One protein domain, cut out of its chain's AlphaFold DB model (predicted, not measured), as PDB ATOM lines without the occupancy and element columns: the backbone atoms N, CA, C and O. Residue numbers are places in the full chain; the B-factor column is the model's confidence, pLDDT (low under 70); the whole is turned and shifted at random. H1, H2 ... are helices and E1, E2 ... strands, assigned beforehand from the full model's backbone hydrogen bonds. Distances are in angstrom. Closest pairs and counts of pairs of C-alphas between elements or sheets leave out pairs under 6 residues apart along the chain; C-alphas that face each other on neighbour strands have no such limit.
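What this domain is: This is residues 3 to 114 of the 175 residues of an uncharacterized protein of Legionella sp (UniProt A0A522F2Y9). A twisted sheet of five strands forms a wall, with two helices, H1 and H2, side by side over one face and no named helix over the other. Two more helices, H3 and H4, make a corner near the sheet end where E2 ends and E3 begins, and H4 also packs on H2. The printed part has 112 residues, with five named strands and four named helices in the order E1 E2 E3 H1 E4 E5 H2 H3 H4. The sheet runs E1 E2 E3 E5 E4, all antiparallel, and the class is mixed, helices and strands. The whole is compact, with a radius of gyration of the C-alphas of 13.9 A and spans of 42 by 29 by 21 A.

How they stand to each other: Start at the sheet with E1, residues 3 to 8, E2, residues 14 to 22, and E3, residues 25 to 31: they form a meander, each strand the antiparallel neighbour of the one before. Between E1 and E2 look for N 5 and O 17, 2.8 A apart; between E2 and E3, for N 18 and O 29, 2.9 A. E5, residues 61 to 68, is the other neighbour of E3, with N 28 and O 65 at 2.9 A, and E4, residues 56 to 58, is an edge strand beside E5, with N 63 and O 56 at 2.9 A. E4 and E5 are a hairpin. The sheet is twisted, its C-alphas up to 4.1 A off the best plane. H1, residues 39 to 50, is on the sheet at a height of 10.1 A, slantwise to the strands, at 49 degrees to E3 on the local plane. E3, H1 and E4 form a split strand-helix-strand unit, two strands running the same way with E5 between them, and its crossover is right-handed. On the same face, H2, residues 74 to 88, has a height of 10.0 A over the sheet and runs along the strands, at 26 degrees to E3 on the local plane. H1 and H2 touch at a shallow tilt of 31 degrees, opposite ways, closest at the C-alphas of Pro 39 and Tyr 88, 5.6 A. H3, residues 93 to 102, only grazes the sheet with residues 95 to 102. H4, residues 107 to 113, touches H3, about perpendicular at 75 degrees, closest at the C-alphas of Ala 100 and Pro 107, 4.8 A. H2 touches H4 with residues 79 to 83 alone, closest at the C-alphas of Leu 79 and Ala 113, 6.1 A. Every O i to N i+4 pair is within hydrogen-bond range in H1, H3 and H4, and 10 of 11 are in H2.

Where its parts are: Find C-alpha 3 at (34.274, 21.050, 24.598), where E1 begins. E2 spans 25.4 A, E5 20.8 A and E3 19.5 A from first to last C-alpha. H2 runs 22.0 A, from C-alpha 74 at (43.280, 25.881, 41.489) to C-alpha 88. H4 ends at C-alpha 113, (47.976, 15.222, 35.998).

The domain as a whole: The C-alphas of Asn 11 and Asn 72, the two farthest apart, are 44.7 A apart. The printed part has no cut and no long link. Mean pLDDT of the printed part is 73.5, and it is under 70 in residue 24, residues 35 to 36, 51 to 78 and 104 to 114.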
ATOM      1  N   ILE A   3      34.238  22.484  24.901       88.50
ATOM      2  CA  ILE A   3      34.274  21.050  24.598       88.50
ATOM      3  C   ILE A   3      32.886  20.474  24.868       88.50
ATOM      4  O   ILE A   3      32.352  20.595  25.969       88.50
ATOM      5  N   LYS A   4      32.303  19.813  23.865       91.12
ATOM      6  CA  LYS A   4      31.011  19.131  23.981       91.12
ATOM      7  C   LYS A   4      31.184  17.631  23.771       91.12
ATOM      8  O   LYS A   4      31.847  17.204  22.824       91.12
ATOM      9  N   ARG A   5      30.571  16.832  24.641       90.00
ATOM     10  CA  ARG A   5      30.451  15.374  24.520       90.00
ATOM     11  C   ARG A   5      28.987  14.982  24.630       90.00
ATOM     12  O   ARG A   5      28.291  15.482  25.508       90.00
ATOM     13  N   THR A   6      28.548  14.069  23.774       89.44
ATOM     14  CA  THR A   6      27.166  13.576  23.750       89.44
ATOM     15  C   THR A   6      27.161  12.053  23.727       89.44
ATOM     16  O   THR A   6      27.992  11.441  23.054       89.44
ATOM     17  N   ILE A   7      26.220  11.441  24.442       87.81
ATOM     18  CA  ILE A   7      25.917  10.009  24.370       87.81
ATOM     19  C   ILE A   7      24.452   9.860  23.994       87.81
ATOM     20  O   ILE A   7      23.591  10.378  24.698       87.81
ATOM     21  N   THR A   8      24.164   9.084  22.955       87.62
ATOM     22  CA  THR A   8      22.794   8.694  22.608       87.62
ATOM     23  C   THR A   8      22.464   7.335  23.225       87.62
ATOM     24  O   THR A   8      23.198   6.359  23.057       87.62
ATOM     25  N   HIS A   9      21.351   7.259  23.950       82.56
ATOM     26  CA  HIS A   9      20.872   6.049  24.621       82.56
ATOM     27  C   HIS A   9      19.902   5.247  23.744       82.56
ATOM     28  O   HIS A   9      19.296   5.766  22.811       82.56
ATOM     29  N   LYS A  10      19.680   3.971  24.097       84.56
ATOM     30  CA  LYS A  10      18.781   3.054  23.358       84.56
ATOM     31  C   LYS A  10      17.321   3.524  23.264       84.56
ATOM     32  O   LYS A  10      16.597   3.081  22.385       84.56
ATOM     33  N   ASN A  11      16.877   4.372  24.187       81.44
ATOM     34  CA  ASN A  11      15.541   4.975  24.219       81.44
ATOM     35  C   ASN A  11      15.483   6.332  23.486       81.44
ATOM     36  O   ASN A  11      14.557   7.101  23.733       81.44
ATOM     37  N   ASN A  12      16.472   6.648  22.643       82.50
ATOM     38  CA  ASN A  12      16.603   7.905  21.894       82.50
ATOM     39  C   ASN A  12      16.711   9.172  22.760       82.50
ATOM     40  O   ASN A  12      16.483  10.274  22.268       82.50
ATOM     41  N   THR A  13      17.062   9.044  24.040       83.75
ATOM     42  CA  THR A  13      17.456  10.202  24.854       83.75
ATOM     43  C   THR A  13      18.956  10.421  24.762       83.75
ATOM     44  O   THR A  13      19.702   9.461  24.575       83.75
ATOM     45  N   GLU A  14      19.412  11.653  24.961       87.25
ATOM     46  CA  GLU A  14      20.835  11.985  24.904       87.25
ATOM     47  C   GLU A  14      21.327  12.554  26.225       87.25
ATOM     48  O   GLU A  14      20.692  13.444  26.784       87.25
ATOM     49  N   ASP A  15      22.473  12.085  26.700       86.56
ATOM     50  CA  ASP A  15      23.212  12.799  27.735       86.56
ATOM     51  C   ASP A  15      24.242  13.710  27.074       86.56
ATOM     52  O   ASP A  15      24.855  13.345  26.070       86.56
ATOM     53  N   CYS A  16      24.461  14.888  27.650       88.75
ATOM     54  CA  CYS A  16      25.416  15.868  27.154       88.75
ATOM     55  C   CYS A  16      26.286  16.397  28.295       88.75
ATOM     56  O   CYS A  16      25.778  16.765  29.351       88.75
ATOM     57  N   LEU A  17      27.590  16.478  28.053       89.12
ATOM     58  CA  LEU A  17      28.554  17.211  28.861       89.12
ATOM     59  C   LEU A  17      29.046  18.381  28.023       89.12
ATOM     60  O   LEU A  17      29.568  18.188  26.923       89.12
ATOM     61  N   LEU A  18      28.860  19.587  28.538       89.56
ATOM     62  CA  LEU A  18      29.419  20.800  27.967       89.56
ATOM     63  C   LEU A  18      30.415  21.377  28.962       89.56
ATOM     64  O   LEU A  18      30.082  21.586  30.124       89.56
ATOM     65  N   MET A  19      31.626  21.615  28.492       87.62
ATOM     66  CA  MET A  19      32.709  22.208  29.251       87.62
ATOM     67  C   MET A  19      33.076  23.523  28.583       87.62
ATOM     68  O   MET A  19      33.432  23.522  27.405       87.62
ATOM     69  N   ASP A  20      32.972  24.621  29.317       86.19
ATOM     70  CA  ASP A  20      33.391  25.941  28.868       86.19
ATOM     71  C   ASP A  20      34.476  26.486  29.784       86.19
ATOM     72  O   ASP A  20      34.362  26.416  31.007       86.19
ATOM     73  N   ILE A  21      35.533  27.012  29.182       79.25
ATOM     74  CA  ILE A  21      36.642  27.637  29.895       79.25
ATOM     75  C   ILE A  21      36.653  29.111  29.529       79.25
ATOM     76  O   ILE A  21      36.982  29.480  28.392       79.25
ATOM     77  N   GLU A  22      36.300  29.937  30.506       76.56
ATOM     78  CA  GLU A  22      36.218  31.387  30.405       76.56
ATOM     79  C   GLU A  22      37.212  32.026  31.378       76.56
ATOM     80  O   GLU A  22      36.935  32.152  32.570       76.56
ATOM     81  N   LYS A  23      38.360  32.493  30.867       73.19
ATOM     82  CA  LYS A  23      39.435  33.082  31.687       73.19
ATOM     83  C   LYS A  23      39.858  32.125  32.818       73.19
ATOM     84  O   LYS A  23      40.483  31.117  32.528       73.19
ATOM     85  N   ASP A  24      39.471  32.435  34.058       69.81
ATOM     86  CA  ASP A  24      39.785  31.697  35.286       69.81
ATOM     87  C   ASP A  24      38.594  30.855  35.804       69.81
ATOM     88  O   ASP A  24      38.576  30.448  36.966       69.81
ATOM     89  N   ASP A  25      37.549  30.643  35.000       74.25
ATOM     90  CA  ASP A  25      36.388  29.827  35.363       74.25
ATOM     91  C   ASP A  25      36.250  28.633  34.386       74.25
ATOM     92  O   ASP A  25      36.212  28.816  33.166       74.25
ATOM     93  N   LEU A  26      36.105  27.415  34.918       77.50
ATOM     94  CA  LEU A  26      35.667  26.221  34.182       77.50
ATOM     95  C   LEU A  26      34.240  25.900  34.569       77.50
ATOM     96  O   LEU A  26      33.918  25.508  35.695       77.50
ATOM     97  N   ILE A  27      33.372  26.056  33.591       80.06
ATOM     98  CA  ILE A  27      31.952  25.815  33.721       80.06
ATOM     99  C   ILE A  27      31.670  24.463  33.093       80.06
ATOM    100  O   ILE A  27      31.962  24.236  31.920       80.06
ATOM    101  N   ILE A  28      31.076  23.562  33.869       81.75
ATOM    102  CA  ILE A  28      30.642  22.265  33.366       81.75
ATOM    103  C   ILE A  28      29.146  22.136  33.546       81.75
ATOM    104  O   ILE A  28      28.599  22.327  34.633       81.75
ATOM    105  N   VAL A  29      28.492  21.775  32.458       84.69
ATOM    106  CA  VAL A  29      27.050  21.628  32.363       84.69
ATOM    107  C   VAL A  29      26.750  20.185  31.987       84.69
ATOM    108  O   VAL A  29      27.212  19.693  30.953       84.69
ATOM    109  N   PHE A  30      25.959  19.510  32.823       85.12
ATOM    110  CA  PHE A  30      25.533  18.133  32.596       85.12
ATOM    111  C   PHE A  30      24.047  18.078  32.255       85.12
ATOM    112  O   PHE A  30      23.172  18.377  33.067       85.12
ATOM    113  N   THR A  31      23.738  17.588  31.062       86.44
ATOM    114  CA  THR A  31      22.400  17.100  30.729       86.44
ATOM    115  C   THR A  31      22.391  15.591  30.881       86.44
ATOM    116  O   THR A  31      23.046  14.902  30.110       86.44
ATOM    117  N   ILE A  32      21.681  15.081  31.893       83.06
ATOM    118  CA  ILE A  32      21.578  13.643  32.176       83.06
ATOM    119  C   ILE A  32      20.103  13.258  32.136       83.06
ATOM    120  O   ILE A  32      19.358  13.499  33.087       83.06
ATOM    121  N   ASN A  33      19.695  12.652  31.027       79.94
ATOM    122  CA  ASN A  33      18.350  12.132  30.811       79.94
ATOM    123  C   ASN A  33      18.206  10.682  31.306       79.94
ATOM    124  O   ASN A  33      17.093  10.251  31.607       79.94
ATOM    125  N   GLN A  34      19.313   9.939  31.440       75.19
ATOM    126  CA  GLN A  34      19.340   8.627  32.098       75.19
ATOM    127  C   GLN A  34      20.224   8.645  33.356       75.19
ATOM    128  O   GLN A  34      21.414   8.328  33.290       75.19
ATOM    129  N   PRO A  35      19.669   8.985  34.535       68.56
ATOM    130  CA  PRO A  35      20.450   8.987  35.766       68.56
ATOM    131  C   PRO A  35      21.019   7.588  36.056       68.56
ATOM    132  O   PRO A  35      20.355   6.574  35.843       68.56
ATOM    133  N   ALA A  36      22.258   7.551  36.552       68.31
ATOM    134  CA  ALA A  36      23.018   6.343  36.899       68.31
ATOM    135  C   ALA A  36      23.435   5.420  35.733       68.31
ATOM    136  O   ALA A  36      23.940   4.325  35.986       68.31
ATOM    137  N   LYS A  37      23.277   5.832  34.467       72.19
ATOM    138  CA  LYS A  37      23.761   5.059  33.315       72.19
ATOM    139  C   LYS A  37      24.637   5.896  32.392       72.19
ATOM    140  O   LYS A  37      24.252   6.971  31.957       72.19
ATOM    141  N   GLY A  38      25.783   5.332  32.024       78.50
ATOM    142  CA  GLY A  38      26.658   5.868  30.985       78.50
ATOM    143  C   GLY A  38      27.772   6.796  31.490       78.50
ATOM    144  O   GLY A  38      27.760   7.239  32.641       78.50
ATOM    145  N   PRO A  39      28.774   7.070  30.633       84.62
ATOM    146  CA  PRO A  39      29.971   7.804  31.032       84.62
ATOM    147  C   PRO A  39      29.711   9.224  31.561       84.62
ATOM    148  O   PRO A  39      30.357   9.616  32.525       84.62
ATOM    149  N   ILE A  40      28.740   9.970  31.020       85.94
ATOM    150  CA  ILE A  40      28.423  11.334  31.495       85.94
ATOM    151  C   ILE A  40      27.845  11.312  32.919       85.94
ATOM    152  O   ILE A  40      28.271  12.098  33.764       85.94
ATOM    153  N   ALA A  41      26.936  10.376  33.216       81.88
ATOM    154  CA  ALA A  41      26.412  10.190  34.568       81.88
ATOM    155  C   ALA A  41      27.509   9.760  35.561       81.88
ATOM    156  O   ALA A  41      27.496  10.188  36.713       81.88
ATOM    157  N   ASN A  42      28.482   8.958  35.116       85.56
ATOM    158  CA  ASN A  42      29.613   8.549  35.952       85.56
ATOM    159  C   ASN A  42      30.550   9.717  36.278       85.56
ATOM    160  O   ASN A  42      30.921   9.867  37.437       85.56
ATOM    161  N   ILE A  43      30.884  10.565  35.297       84.25
ATOM    162  CA  ILE A  43      31.670  11.789  35.536       84.25
ATOM    163  C   ILE A  43      30.955  12.667  36.562       84.25
ATOM    164  O   ILE A  43      31.568  13.107  37.527       84.25
ATOM    165  N   PHE A  44      29.652  12.892  36.378       82.75
ATOM    166  CA  PHE A  44      28.850  13.677  37.312       82.75
ATOM    167  C   PHE A  44      28.890  13.110  38.737       82.75
ATOM    168  O   PHE A  44      29.085  13.861  39.688       82.75
ATOM    169  N   ASN A  45      28.739  11.792  38.892       80.75
ATOM    170  CA  ASN A  45      28.782  11.142  40.200       80.75
ATOM    171  C   ASN A  45      30.170  11.237  40.851       80.75
ATOM    172  O   ASN A  45      30.250  11.560  42.035       80.75
ATOM    173  N   ASP A  46      31.242  10.993  40.089       81.19
ATOM    174  CA  ASP A  46      32.626  11.118  40.567       81.19
ATOM    175  C   ASP A  46      32.901  12.564  41.019       81.19
ATOM    176  O   ASP A  46      33.470  12.781  42.090       81.19
ATOM    177  N   LEU A  47      32.436  13.563  40.261       79.12
ATOM    178  CA  LEU A  47      32.569  14.971  40.633       79.12
ATOM    179  C   LEU A  47      31.759  15.329  41.876       79.12
ATOM    180  O   LEU A  47      32.309  15.926  42.790       79.12
ATOM    181  N   ASN A  48      30.489  14.930  41.948       77.38
ATOM    182  CA  ASN A  48      29.623  15.209  43.096       77.38
ATOM    183  C   ASN A  48      30.133  14.570  44.397       77.38
ATOM    184  O   ASN A  48      29.953  15.117  45.482       77.38
ATOM    185  N   PHE A  49      30.748  13.390  44.297       73.62
ATOM    186  CA  PHE A  49      31.307  12.696  45.452       73.62
ATOM    187  C   PHE A  49      32.590  13.362  45.963       73.62
ATOM    188  O   PHE A  49      32.757  13.504  47.172       73.62
ATOM    189  N   ASN A  50      33.490  13.761  45.058       70.19
ATOM    190  CA  ASN A  50      34.824  14.258  45.421       70.19
ATOM    191  C   ASN A  50      34.887  15.781  45.592       70.19
ATOM    192  O   ASN A  50      35.739  16.287  46.321       70.19
ATOM    193  N   HIS A  51      33.981  16.514  44.951       66.94
ATOM    194  CA  HIS A  51      33.890  17.962  45.016       66.94
ATOM    195  C   HIS A  51      32.494  18.331  45.514       66.94
ATOM    196  O   HIS A  51      31.521  18.314  44.766       66.94
ATOM    197  N   HIS A  52      32.388  18.703  46.790       57.09
ATOM    198  CA  HIS A  52      31.148  19.202  47.405       57.09
ATOM    199  C   HIS A  52      30.726  20.595  46.885       57.09
ATOM    200  O   HIS A  52      30.046  21.345  47.588       57.09
ATOM    201  N   GLU A  53      31.164  20.985  45.686       58.84
ATOM    202  CA  GLU A  53      30.786  22.254  45.077       58.84
ATOM    203  C   GLU A  53      29.292  22.277  44.729       58.84
ATOM    204  O   GLU A  53      28.626  21.247  44.623       58.84
ATOM    205  N   GLN A  54      28.745  23.489  44.604       57.97
ATOM    206  CA  GLN A  54      27.310  23.742  44.478       57.97
ATOM    207  C   GLN A  54      26.760  23.184  43.161       57.97
ATOM    208  O   GLN A  54      26.662  23.894  42.163       57.97
ATOM    209  N   ILE A  55      26.362  21.914  43.160       62.22
ATOM    210  CA  ILE A  55      25.598  21.342  42.056       62.22
ATOM    211  C   ILE A  55      24.199  21.949  42.081       62.22
ATOM    212  O   ILE A  55      23.378  21.636  42.945       62.22
ATOM    213  N   ILE A  56      23.906  22.800  41.098       63.19
ATOM    214  CA  ILE A  56      22.577  23.390  40.943       63.19
ATOM    215  C   ILE A  56      21.784  22.546  39.946       63.19
ATOM    216  O   ILE A  56      22.077  22.512  38.748       63.19
ATOM    217  N   LYS A  57      20.740  21.865  40.425       60.16
ATOM    218  CA  LYS A  57      19.770  21.200  39.549       60.16
ATOM    219  C   LYS A  57      18.822  22.245  38.962       60.16
ATOM    220  O   LYS A  57      18.121  22.926  39.706       60.16
ATOM    221  N   VAL A  58      18.761  22.338  37.636       59.91
ATOM    222  CA  VAL A  58      17.833  23.232  36.928       59.91
ATOM    223  C   VAL A  58      17.050  22.378  35.935       59.91
ATOM    224  O   VAL A  58      17.557  22.063  34.863       59.91
ATOM    225  N   SER A  59      15.811  22.007  36.285       63.47
ATOM    226  CA  SER A  59      14.934  21.114  35.495       63.47
ATOM    227  C   SER A  59      15.415  19.643  35.431       63.47
ATOM    228  O   SER A  59      16.018  19.140  36.383       63.47
ATOM    229  N   ASN A  60      15.140  18.943  34.319       59.56
ATOM    230  CA  ASN A  60      15.655  17.608  33.954       59.56
ATOM    231  C   ASN A  60      17.176  17.601  33.678       59.56
ATOM    232  O   ASN A  60      17.713  16.653  33.115       59.56
ATOM    233  N   THR A  61      17.874  18.667  34.056       58.84
ATOM    234  CA  THR A  61      19.271  18.925  33.741       58.84
ATOM    235  C   THR A  61      20.008  19.221  35.056       58.84
ATOM    236  O   THR A  61      19.531  19.992  35.896       58.84
ATOM    237  N   TYR A  62      21.157  18.578  35.282       62.97
ATOM    238  CA  TYR A  62      21.989  18.783  36.475       62.97
ATOM    239  C   TYR A  62      23.027  19.840  36.124       62.97
ATOM    240  O   TYR A  62      24.074  19.561  35.548       62.97
ATOM    241  N   ASN A  63      22.630  21.096  36.276       61.69
ATOM    242  CA  ASN A  63      22.858  21.993  35.159       61.69
ATOM    243  C   ASN A  63      24.120  22.834  35.273       61.69
ATOM    244  O   ASN A  63      24.607  23.271  34.246       61.69
ATOM    245  N   VAL A  64      24.701  23.054  36.447       58.97
ATOM    246  CA  VAL A  64      25.953  23.819  36.501       58.97
ATOM    247  C   VAL A  64      26.788  23.362  37.678       58.97
ATOM    248  O   VAL A  64      26.354  23.478  38.823       58.97
ATOM    249  N   ILE A  65      27.990  22.875  37.385       67.06
ATOM    250  CA  ILE A  65      29.092  22.865  38.340       67.06
ATOM    251  C   ILE A  65      30.076  23.917  37.845       67.06
ATOM    252  O   ILE A  65      30.637  23.794  36.753       67.06
ATOM    253  N   LYS A  66      30.207  25.000  38.610       64.88
ATOM    254  CA  LYS A  66      31.126  26.084  38.287       64.88
ATOM    255  C   LYS A  66      32.354  25.956  39.170       64.88
ATOM    256  O   LYS A  66      32.302  26.348  40.331       64.88
ATOM    257  N   TYR A  67      33.441  25.491  38.571       65.44
ATOM    258  CA  TYR A  67      34.750  25.504  39.196       65.44
ATOM    259  C   TYR A  67      35.403  26.856  38.909       65.44
ATOM    260  O   TYR A  67      35.504  27.281  37.757       65.44
ATOM    261  N   ARG A  68      35.812  27.555  39.969       60.53
ATOM    262  CA  ARG A  68      36.558  28.813  39.867       60.53
ATOM    263  C   ARG A  68      37.996  28.604  40.298       60.53
ATOM    264  O   ARG A  68      38.262  28.040  41.357       60.53
ATOM    265  N   PHE A  69      38.913  29.175  39.535       59.81
ATOM    266  CA  PHE A  69      40.337  29.007  39.748       59.81
ATOM    267  C   PHE A  69      40.894  30.178  40.529       59.81
ATOM    268  O   PHE A  69      41.066  31.288  40.032       59.81
ATOM    269  N   THR A  70      41.190  29.937  41.801       50.62
ATOM    270  CA  THR A  70      42.016  30.855  42.583       50.62
ATOM    271  C   THR A  70      43.452  30.354  42.563       50.62
ATOM    272  O   THR A  70      43.709  29.233  43.000       50.62
ATOM    273  N   ARG A  71      44.386  31.191  42.090       53.38
ATOM    274  CA  ARG A  71      45.808  30.890  41.802       53.38
ATOM    275  C   ARG A  71      46.598  30.078  42.852       53.38
ATOM    276  O   ARG A  71      47.662  29.576  42.507       53.38
ATOM    277  N   ASN A  72      46.110  29.930  44.086       45.91
ATOM    278  CA  ASN A  72      46.783  29.199  45.167       45.91
ATOM    279  C   ASN A  72      46.258  27.770  45.432       45.91
ATOM    280  O   ASN A  72      47.015  26.989  45.992       45.91
ATOM    281  N   ASP A  73      45.045  27.408  44.990       48.75
ATOM    282  CA  ASP A  73      44.433  26.065  45.184       48.75
ATOM    283  C   ASP A  73      43.882  25.444  43.877       48.75
ATOM    284  O   ASP A  73      43.485  24.278  43.843       48.75
ATOM    285  N   ALA A  74      43.894  26.213  42.780       48.50
ATOM    286  CA  ALA A  74      43.280  25.881  41.489       48.50
ATOM    287  C   ALA A  74      43.760  24.555  40.872       48.50
ATOM    288  O   ALA A  74      42.958  23.800  40.326       48.50
ATOM    289  N   ARG A  75      45.041  24.205  41.068       53.50
ATOM    290  CA  ARG A  75      45.656  23.029  40.431       53.50
ATOM    291  C   ARG A  75      44.950  21.710  40.753       53.50
ATOM    292  O   ARG A  75      44.988  20.804  39.932       53.50
ATOM    293  N   THR A  76      44.326  21.568  41.920       61.25
ATOM    294  CA  THR A  76      43.801  20.265  42.364       61.25
ATOM    295  C   THR A  76      42.401  19.975  41.829       61.25
ATOM    296  O   THR A  76      42.157  18.877  41.335       61.25
ATOM    297  N   SER A  77      41.486  20.946  41.885       65.62
ATOM    298  CA  SER A  77      40.088  20.735  41.474       65.62
ATOM    299  C   SER A  77      39.928  20.719  39.954       65.62
ATOM    300  O   SER A  77      39.184  19.901  39.421       65.62
ATOM    301  N   GLU A  78      40.689  21.551  39.239       69.06
ATOM    302  CA  GLU A  78      40.739  21.580  37.771       69.06
ATOM    303  C   GLU A  78      41.202  20.276  37.174       69.06
ATOM    304  O   GLU A  78      40.540  19.666  36.335       69.06
ATOM    305  N   LEU A  79      42.389  19.864  37.605       73.50
ATOM    306  CA  LEU A  79      43.028  18.698  37.053       73.50
ATOM    307  C   LEU A  79      42.246  17.454  37.458       73.50
ATOM    308  O   LEU A  79      42.161  16.538  36.648       73.50
ATOM    309  N   ALA A  80      41.595  17.436  38.627       73.94
ATOM    310  CA  ALA A  80      40.656  16.380  38.994       73.94
ATOM    311  C   ALA A  80      39.469  16.327  38.024       73.94
ATOM    312  O   ALA A  80      39.187  15.275  37.454       73.94
ATOM    313  N   VAL A  81      38.829  17.462  37.745       77.75
ATOM    314  CA  VAL A  81      37.729  17.552  36.781       77.75
ATOM    315  C   VAL A  81      38.123  17.071  35.387       77.75
ATOM    316  O   VAL A  81      37.417  16.258  34.772       77.75
ATOM    317  N   LEU A  82      39.251  17.565  34.884       81.81
ATOM    318  CA  LEU A  82      39.783  17.155  33.593       81.81
ATOM    319  C   LEU A  82      40.149  15.671  33.620       81.81
ATOM    320  O   LEU A  82      39.862  14.972  32.657       81.81
ATOM    321  N   SER A  83      40.676  15.158  34.731       79.25
ATOM    322  CA  SER A  83      41.006  13.739  34.909       79.25
ATOM    323  C   SER A  83      39.780  12.840  34.881       79.25
ATOM    324  O   SER A  83      39.784  11.834  34.172       79.25
ATOM    325  N   TYR A  84      38.713  13.193  35.601       81.62
ATOM    326  CA  TYR A  84      37.459  12.443  35.552       81.62
ATOM    327  C   TYR A  84      36.873  12.484  34.146       81.62
ATOM    328  O   TYR A  84      36.487  11.448  33.616       81.62
ATOM    329  N   THR A  85      36.879  13.651  33.502       84.00
ATOM    330  CA  THR A  85      36.407  13.765  32.119       84.00
ATOM    331  C   THR A  85      37.235  12.878  31.191       84.00
ATOM    332  O   THR A  85      36.663  12.067  30.473       84.00
ATOM    333  N   HIS A  86      38.565  12.941  31.275       85.25
ATOM    334  CA  HIS A  86      39.503  12.178  30.452       85.25
ATOM    335  C   HIS A  86      39.383  10.660  30.642       85.25
ATOM    336  O   HIS A  86      39.449   9.903  29.678       85.25
ATOM    337  N   LYS A  87      39.146  10.206  31.879       83.44
ATOM    338  CA  LYS A  87      38.932   8.793  32.234       83.44
ATOM    339  C   LYS A  87      37.756   8.166  31.478       83.44
ATOM    340  O   LYS A  87      37.800   6.977  31.172       83.44
ATOM    341  N   TYR A  88      36.702   8.937  31.213       83.12
ATOM    342  CA  TYR A  88      35.489   8.457  30.539       83.12
ATOM    343  C   TYR A  88      35.382   8.924  29.078       83.12
ATOM    344  O   TYR A  88      34.765   8.240  28.265       83.12
ATOM    345  N   PHE A  89      36.002  10.055  28.740       84.62
ATOM    346  CA  PHE A  89      36.141  10.618  27.400       84.62
ATOM    347  C   PHE A  89      37.557  11.163  27.217       84.62
ATOM    348  O   PHE A  89      37.801  12.339  27.510       84.62
ATOM    349  N   PRO A  90      38.484  10.342  26.703       83.94
ATOM    350  CA  PRO A  90      39.840  10.785  26.450       83.94
ATOM    351  C   PRO A  90      39.858  12.034  25.567       83.94
ATOM    352  O   PRO A  90      39.166  12.120  24.551       83.94
ATOM    353  N   PHE A  91      40.654  13.010  25.983       84.25
ATOM    354  CA  PHE A  91      40.941  14.200  25.197       84.25
ATOM    355  C   PHE A  91      41.935  13.829  24.107       84.25
ATOM    356  O   PHE A  91      42.909  13.113  24.360       84.25
ATOM    357  N   ASN A  92      41.701  14.325  22.900       83.62
ATOM    358  CA  ASN A  92      42.671  14.174  21.829       83.62
ATOM    359  C   ASN A  92      43.848  15.151  22.018       83.62
ATOM    360  O   ASN A  92      43.826  16.047  22.862       83.62
ATOM    361  N   LYS A  93      44.901  14.983  21.216       78.00
ATOM    362  CA  LYS A  93      46.122  15.791  21.330       78.00
ATOM    363  C   LYS A  93      45.870  17.295  21.159       78.00
ATOM    364  O   LYS A  93      46.502  18.087  21.848       78.00
ATOM    365  N   GLU A  94      44.978  17.685  20.254       82.44
ATOM    366  CA  GLU A  94      44.659  19.092  19.984       82.44
ATOM    367  C   GLU A  94      43.881  19.710  21.148       82.44
ATOM    368  O   GLU A  94      44.223  20.796  21.608       82.44
ATOM    369  N   GLU A  95      42.907  18.977  21.689       83.31
ATOM    370  CA  GLU A  95      42.156  19.373  22.880       83.31
ATOM    371  C   GLU A  95      43.081  19.538  24.084       83.31
ATOM    372  O   GLU A  95      42.961  20.521  24.801       83.31
ATOM    373  N   LEU A  96      44.042  18.632  24.286       79.62
ATOM    374  CA  LEU A  96      45.018  18.735  25.375       79.62
ATOM    375  C   LEU A  96      45.930  19.959  25.242       79.62
ATOM    376  O   LEU A  96      46.200  20.632  26.236       79.62
ATOM    377  N   ILE A  97      46.392  20.260  24.026       76.56
ATOM    378  CA  ILE A  97      47.215  21.448  23.755       76.56
ATOM    379  C   ILE A  97      46.415  22.722  24.037       76.56
ATOM    380  O   ILE A  97      46.928  23.643  24.672       76.56
ATOM    381  N   GLU A  98      45.161  22.771  23.593       81.06
ATOM    382  CA  GLU A  98      44.318  23.946  23.789       81.06
ATOM    383  C   GLU A  98      43.900  24.104  25.258       81.06
ATOM    384  O   GLU A  98      43.961  25.211  25.787       81.06
ATOM    385  N   LEU A  99      43.592  23.010  25.964       79.56
ATOM    386  CA  LEU A  99      43.354  23.015  27.412       79.56
ATOM    387  C   LEU A  99      44.565  23.567  28.170       79.56
ATOM    388  O   LEU A  99      44.418  24.461  28.998       79.56
ATOM    389  N   ALA A 100      45.774  23.096  27.850       75.69
ATOM    390  CA  ALA A 100      46.999  23.608  28.457       75.69
ATOM    391  C   ALA A 100      47.193  25.109  28.210       75.69
ATOM    392  O   ALA A 100      47.550  25.851  29.126       75.69
ATOM    393  N   ARG A 101      46.921  25.562  26.982       77.06
ATOM    394  CA  ARG A 101      47.035  26.969  26.601       77.06
ATOM    395  C   ARG A 101      46.043  27.850  27.357       77.06
ATOM    396  O   ARG A 101      46.434  28.906  27.845       77.06
ATOM    397  N   VAL A 102      44.774  27.452  27.409       74.56
ATOM    398  CA  VAL A 102      43.696  28.270  27.983       74.56
ATOM    399  C   VAL A 102      43.809  28.349  29.503       74.56
ATOM    400  O   VAL A 102      43.536  29.402  30.066       74.56
ATOM    401  N   LEU A 103      44.272  27.284  30.159       72.50
ATOM    402  CA  LEU A 103      44.470  27.251  31.614       72.50
ATOM    403  C   LEU A 103      45.771  27.938  32.068       72.50
ATOM    404  O   LEU A 103      46.134  27.869  33.241       72.50
ATOM    405  N   GLU A 104      46.519  28.550  31.137       68.19
ATOM    406  CA  GLU A 104      47.854  29.127  31.369       68.19
ATOM    407  C   GLU A 104      48.788  28.172  32.140       68.19
ATOM    408  O   GLU A 104      49.688  28.572  32.887       68.19
ATOM    409  N   HIS A 105      48.565  26.870  31.978       62.78
ATOM    410  CA  HIS A 105      49.355  25.829  32.599       62.78
ATOM    411  C   HIS A 105      50.493  25.443  31.667       62.78
ATOM    412  O   HIS A 105      50.369  25.432  30.443       62.78
ATOM    413  N   LYS A 106      51.628  25.072  32.262       53.25
ATOM    414  CA  LYS A 106      52.639  24.326  31.516       53.25
ATOM    415  C   LYS A 106      51.964  23.059  30.971       53.25
ATOM    416  O   LYS A 106      51.382  22.336  31.785       53.25
ATOM    417  N   PRO A 107      52.004  22.787  29.655       52.69
ATOM    418  CA  PRO A 107      51.358  21.613  29.072       52.69
ATOM    419  C   PRO A 107      51.740  20.325  29.789       52.69
ATOM    420  O   PRO A 107      50.897  19.462  30.000       52.69
ATOM    421  N   GLU A 108      52.986  20.239  30.249       50.53
ATOM    422  CA  GLU A 108      53.532  19.120  31.006       50.53
ATOM    423  C   GLU A 108      52.735  18.829  32.288       50.53
ATOM    424  O   GLU A 108      52.517  17.667  32.600       50.53
ATOM    425  N   ILE A 109      52.218  19.852  32.980       55.94
ATOM    426  CA  ILE A 109      51.393  19.682  34.190       55.94
ATOM    427  C   ILE A 109      50.030  19.081  33.832       55.94
ATOM    428  O   ILE A 109      49.527  18.223  34.551       55.94
ATOM    429  N   VAL A 110      49.441  19.503  32.712       58.00
ATOM    430  CA  VAL A 110      48.162  18.957  32.232       58.00
ATOM    431  C   VAL A 110      48.350  17.514  31.756       58.00
ATOM    432  O   VAL A 110      47.543  16.653  32.085       58.00
ATOM    433  N   PHE A 111      49.442  17.217  31.047       58.91
ATOM    434  CA  PHE A 111      49.769  15.858  30.607       58.91
ATOM    435  C   PHE A 111      50.120  14.911  31.764       58.91
ATOM    436  O   PHE A 111      49.773  13.735  31.694       58.91
ATOM    437  N   GLU A 112      50.804  15.388  32.807       57.03
ATOM    438  CA  GLU A 112      51.169  14.580  33.981       57.03
ATOM    439  C   GLU A 112      49.995  14.339  34.932       57.03
ATOM    440  O   GLU A 112      49.928  13.284  35.562       57.03
ATOM    441  N   ALA A 113      49.090  15.312  35.062       57.59
ATOM    442  CA  ALA A 113      47.976  15.222  35.998       57.59
ATOM    443  C   ALA A 113      46.794  14.423  35.455       57.59
ATOM    444  O   ALA A 113      46.035  13.856  36.240       57.59
ATOM    445  N   LEU A 114      46.642  14.348  34.131       62.44
ATOM    446  CA  LEU A 114      45.672  13.443  33.544       62.44
ATOM    447  C   LEU A 114      46.140  12.003  33.767       62.44
ATOM    448  O   LEU A 114      47.300  11.689  33.480       62.44
TER     449      LEU A 114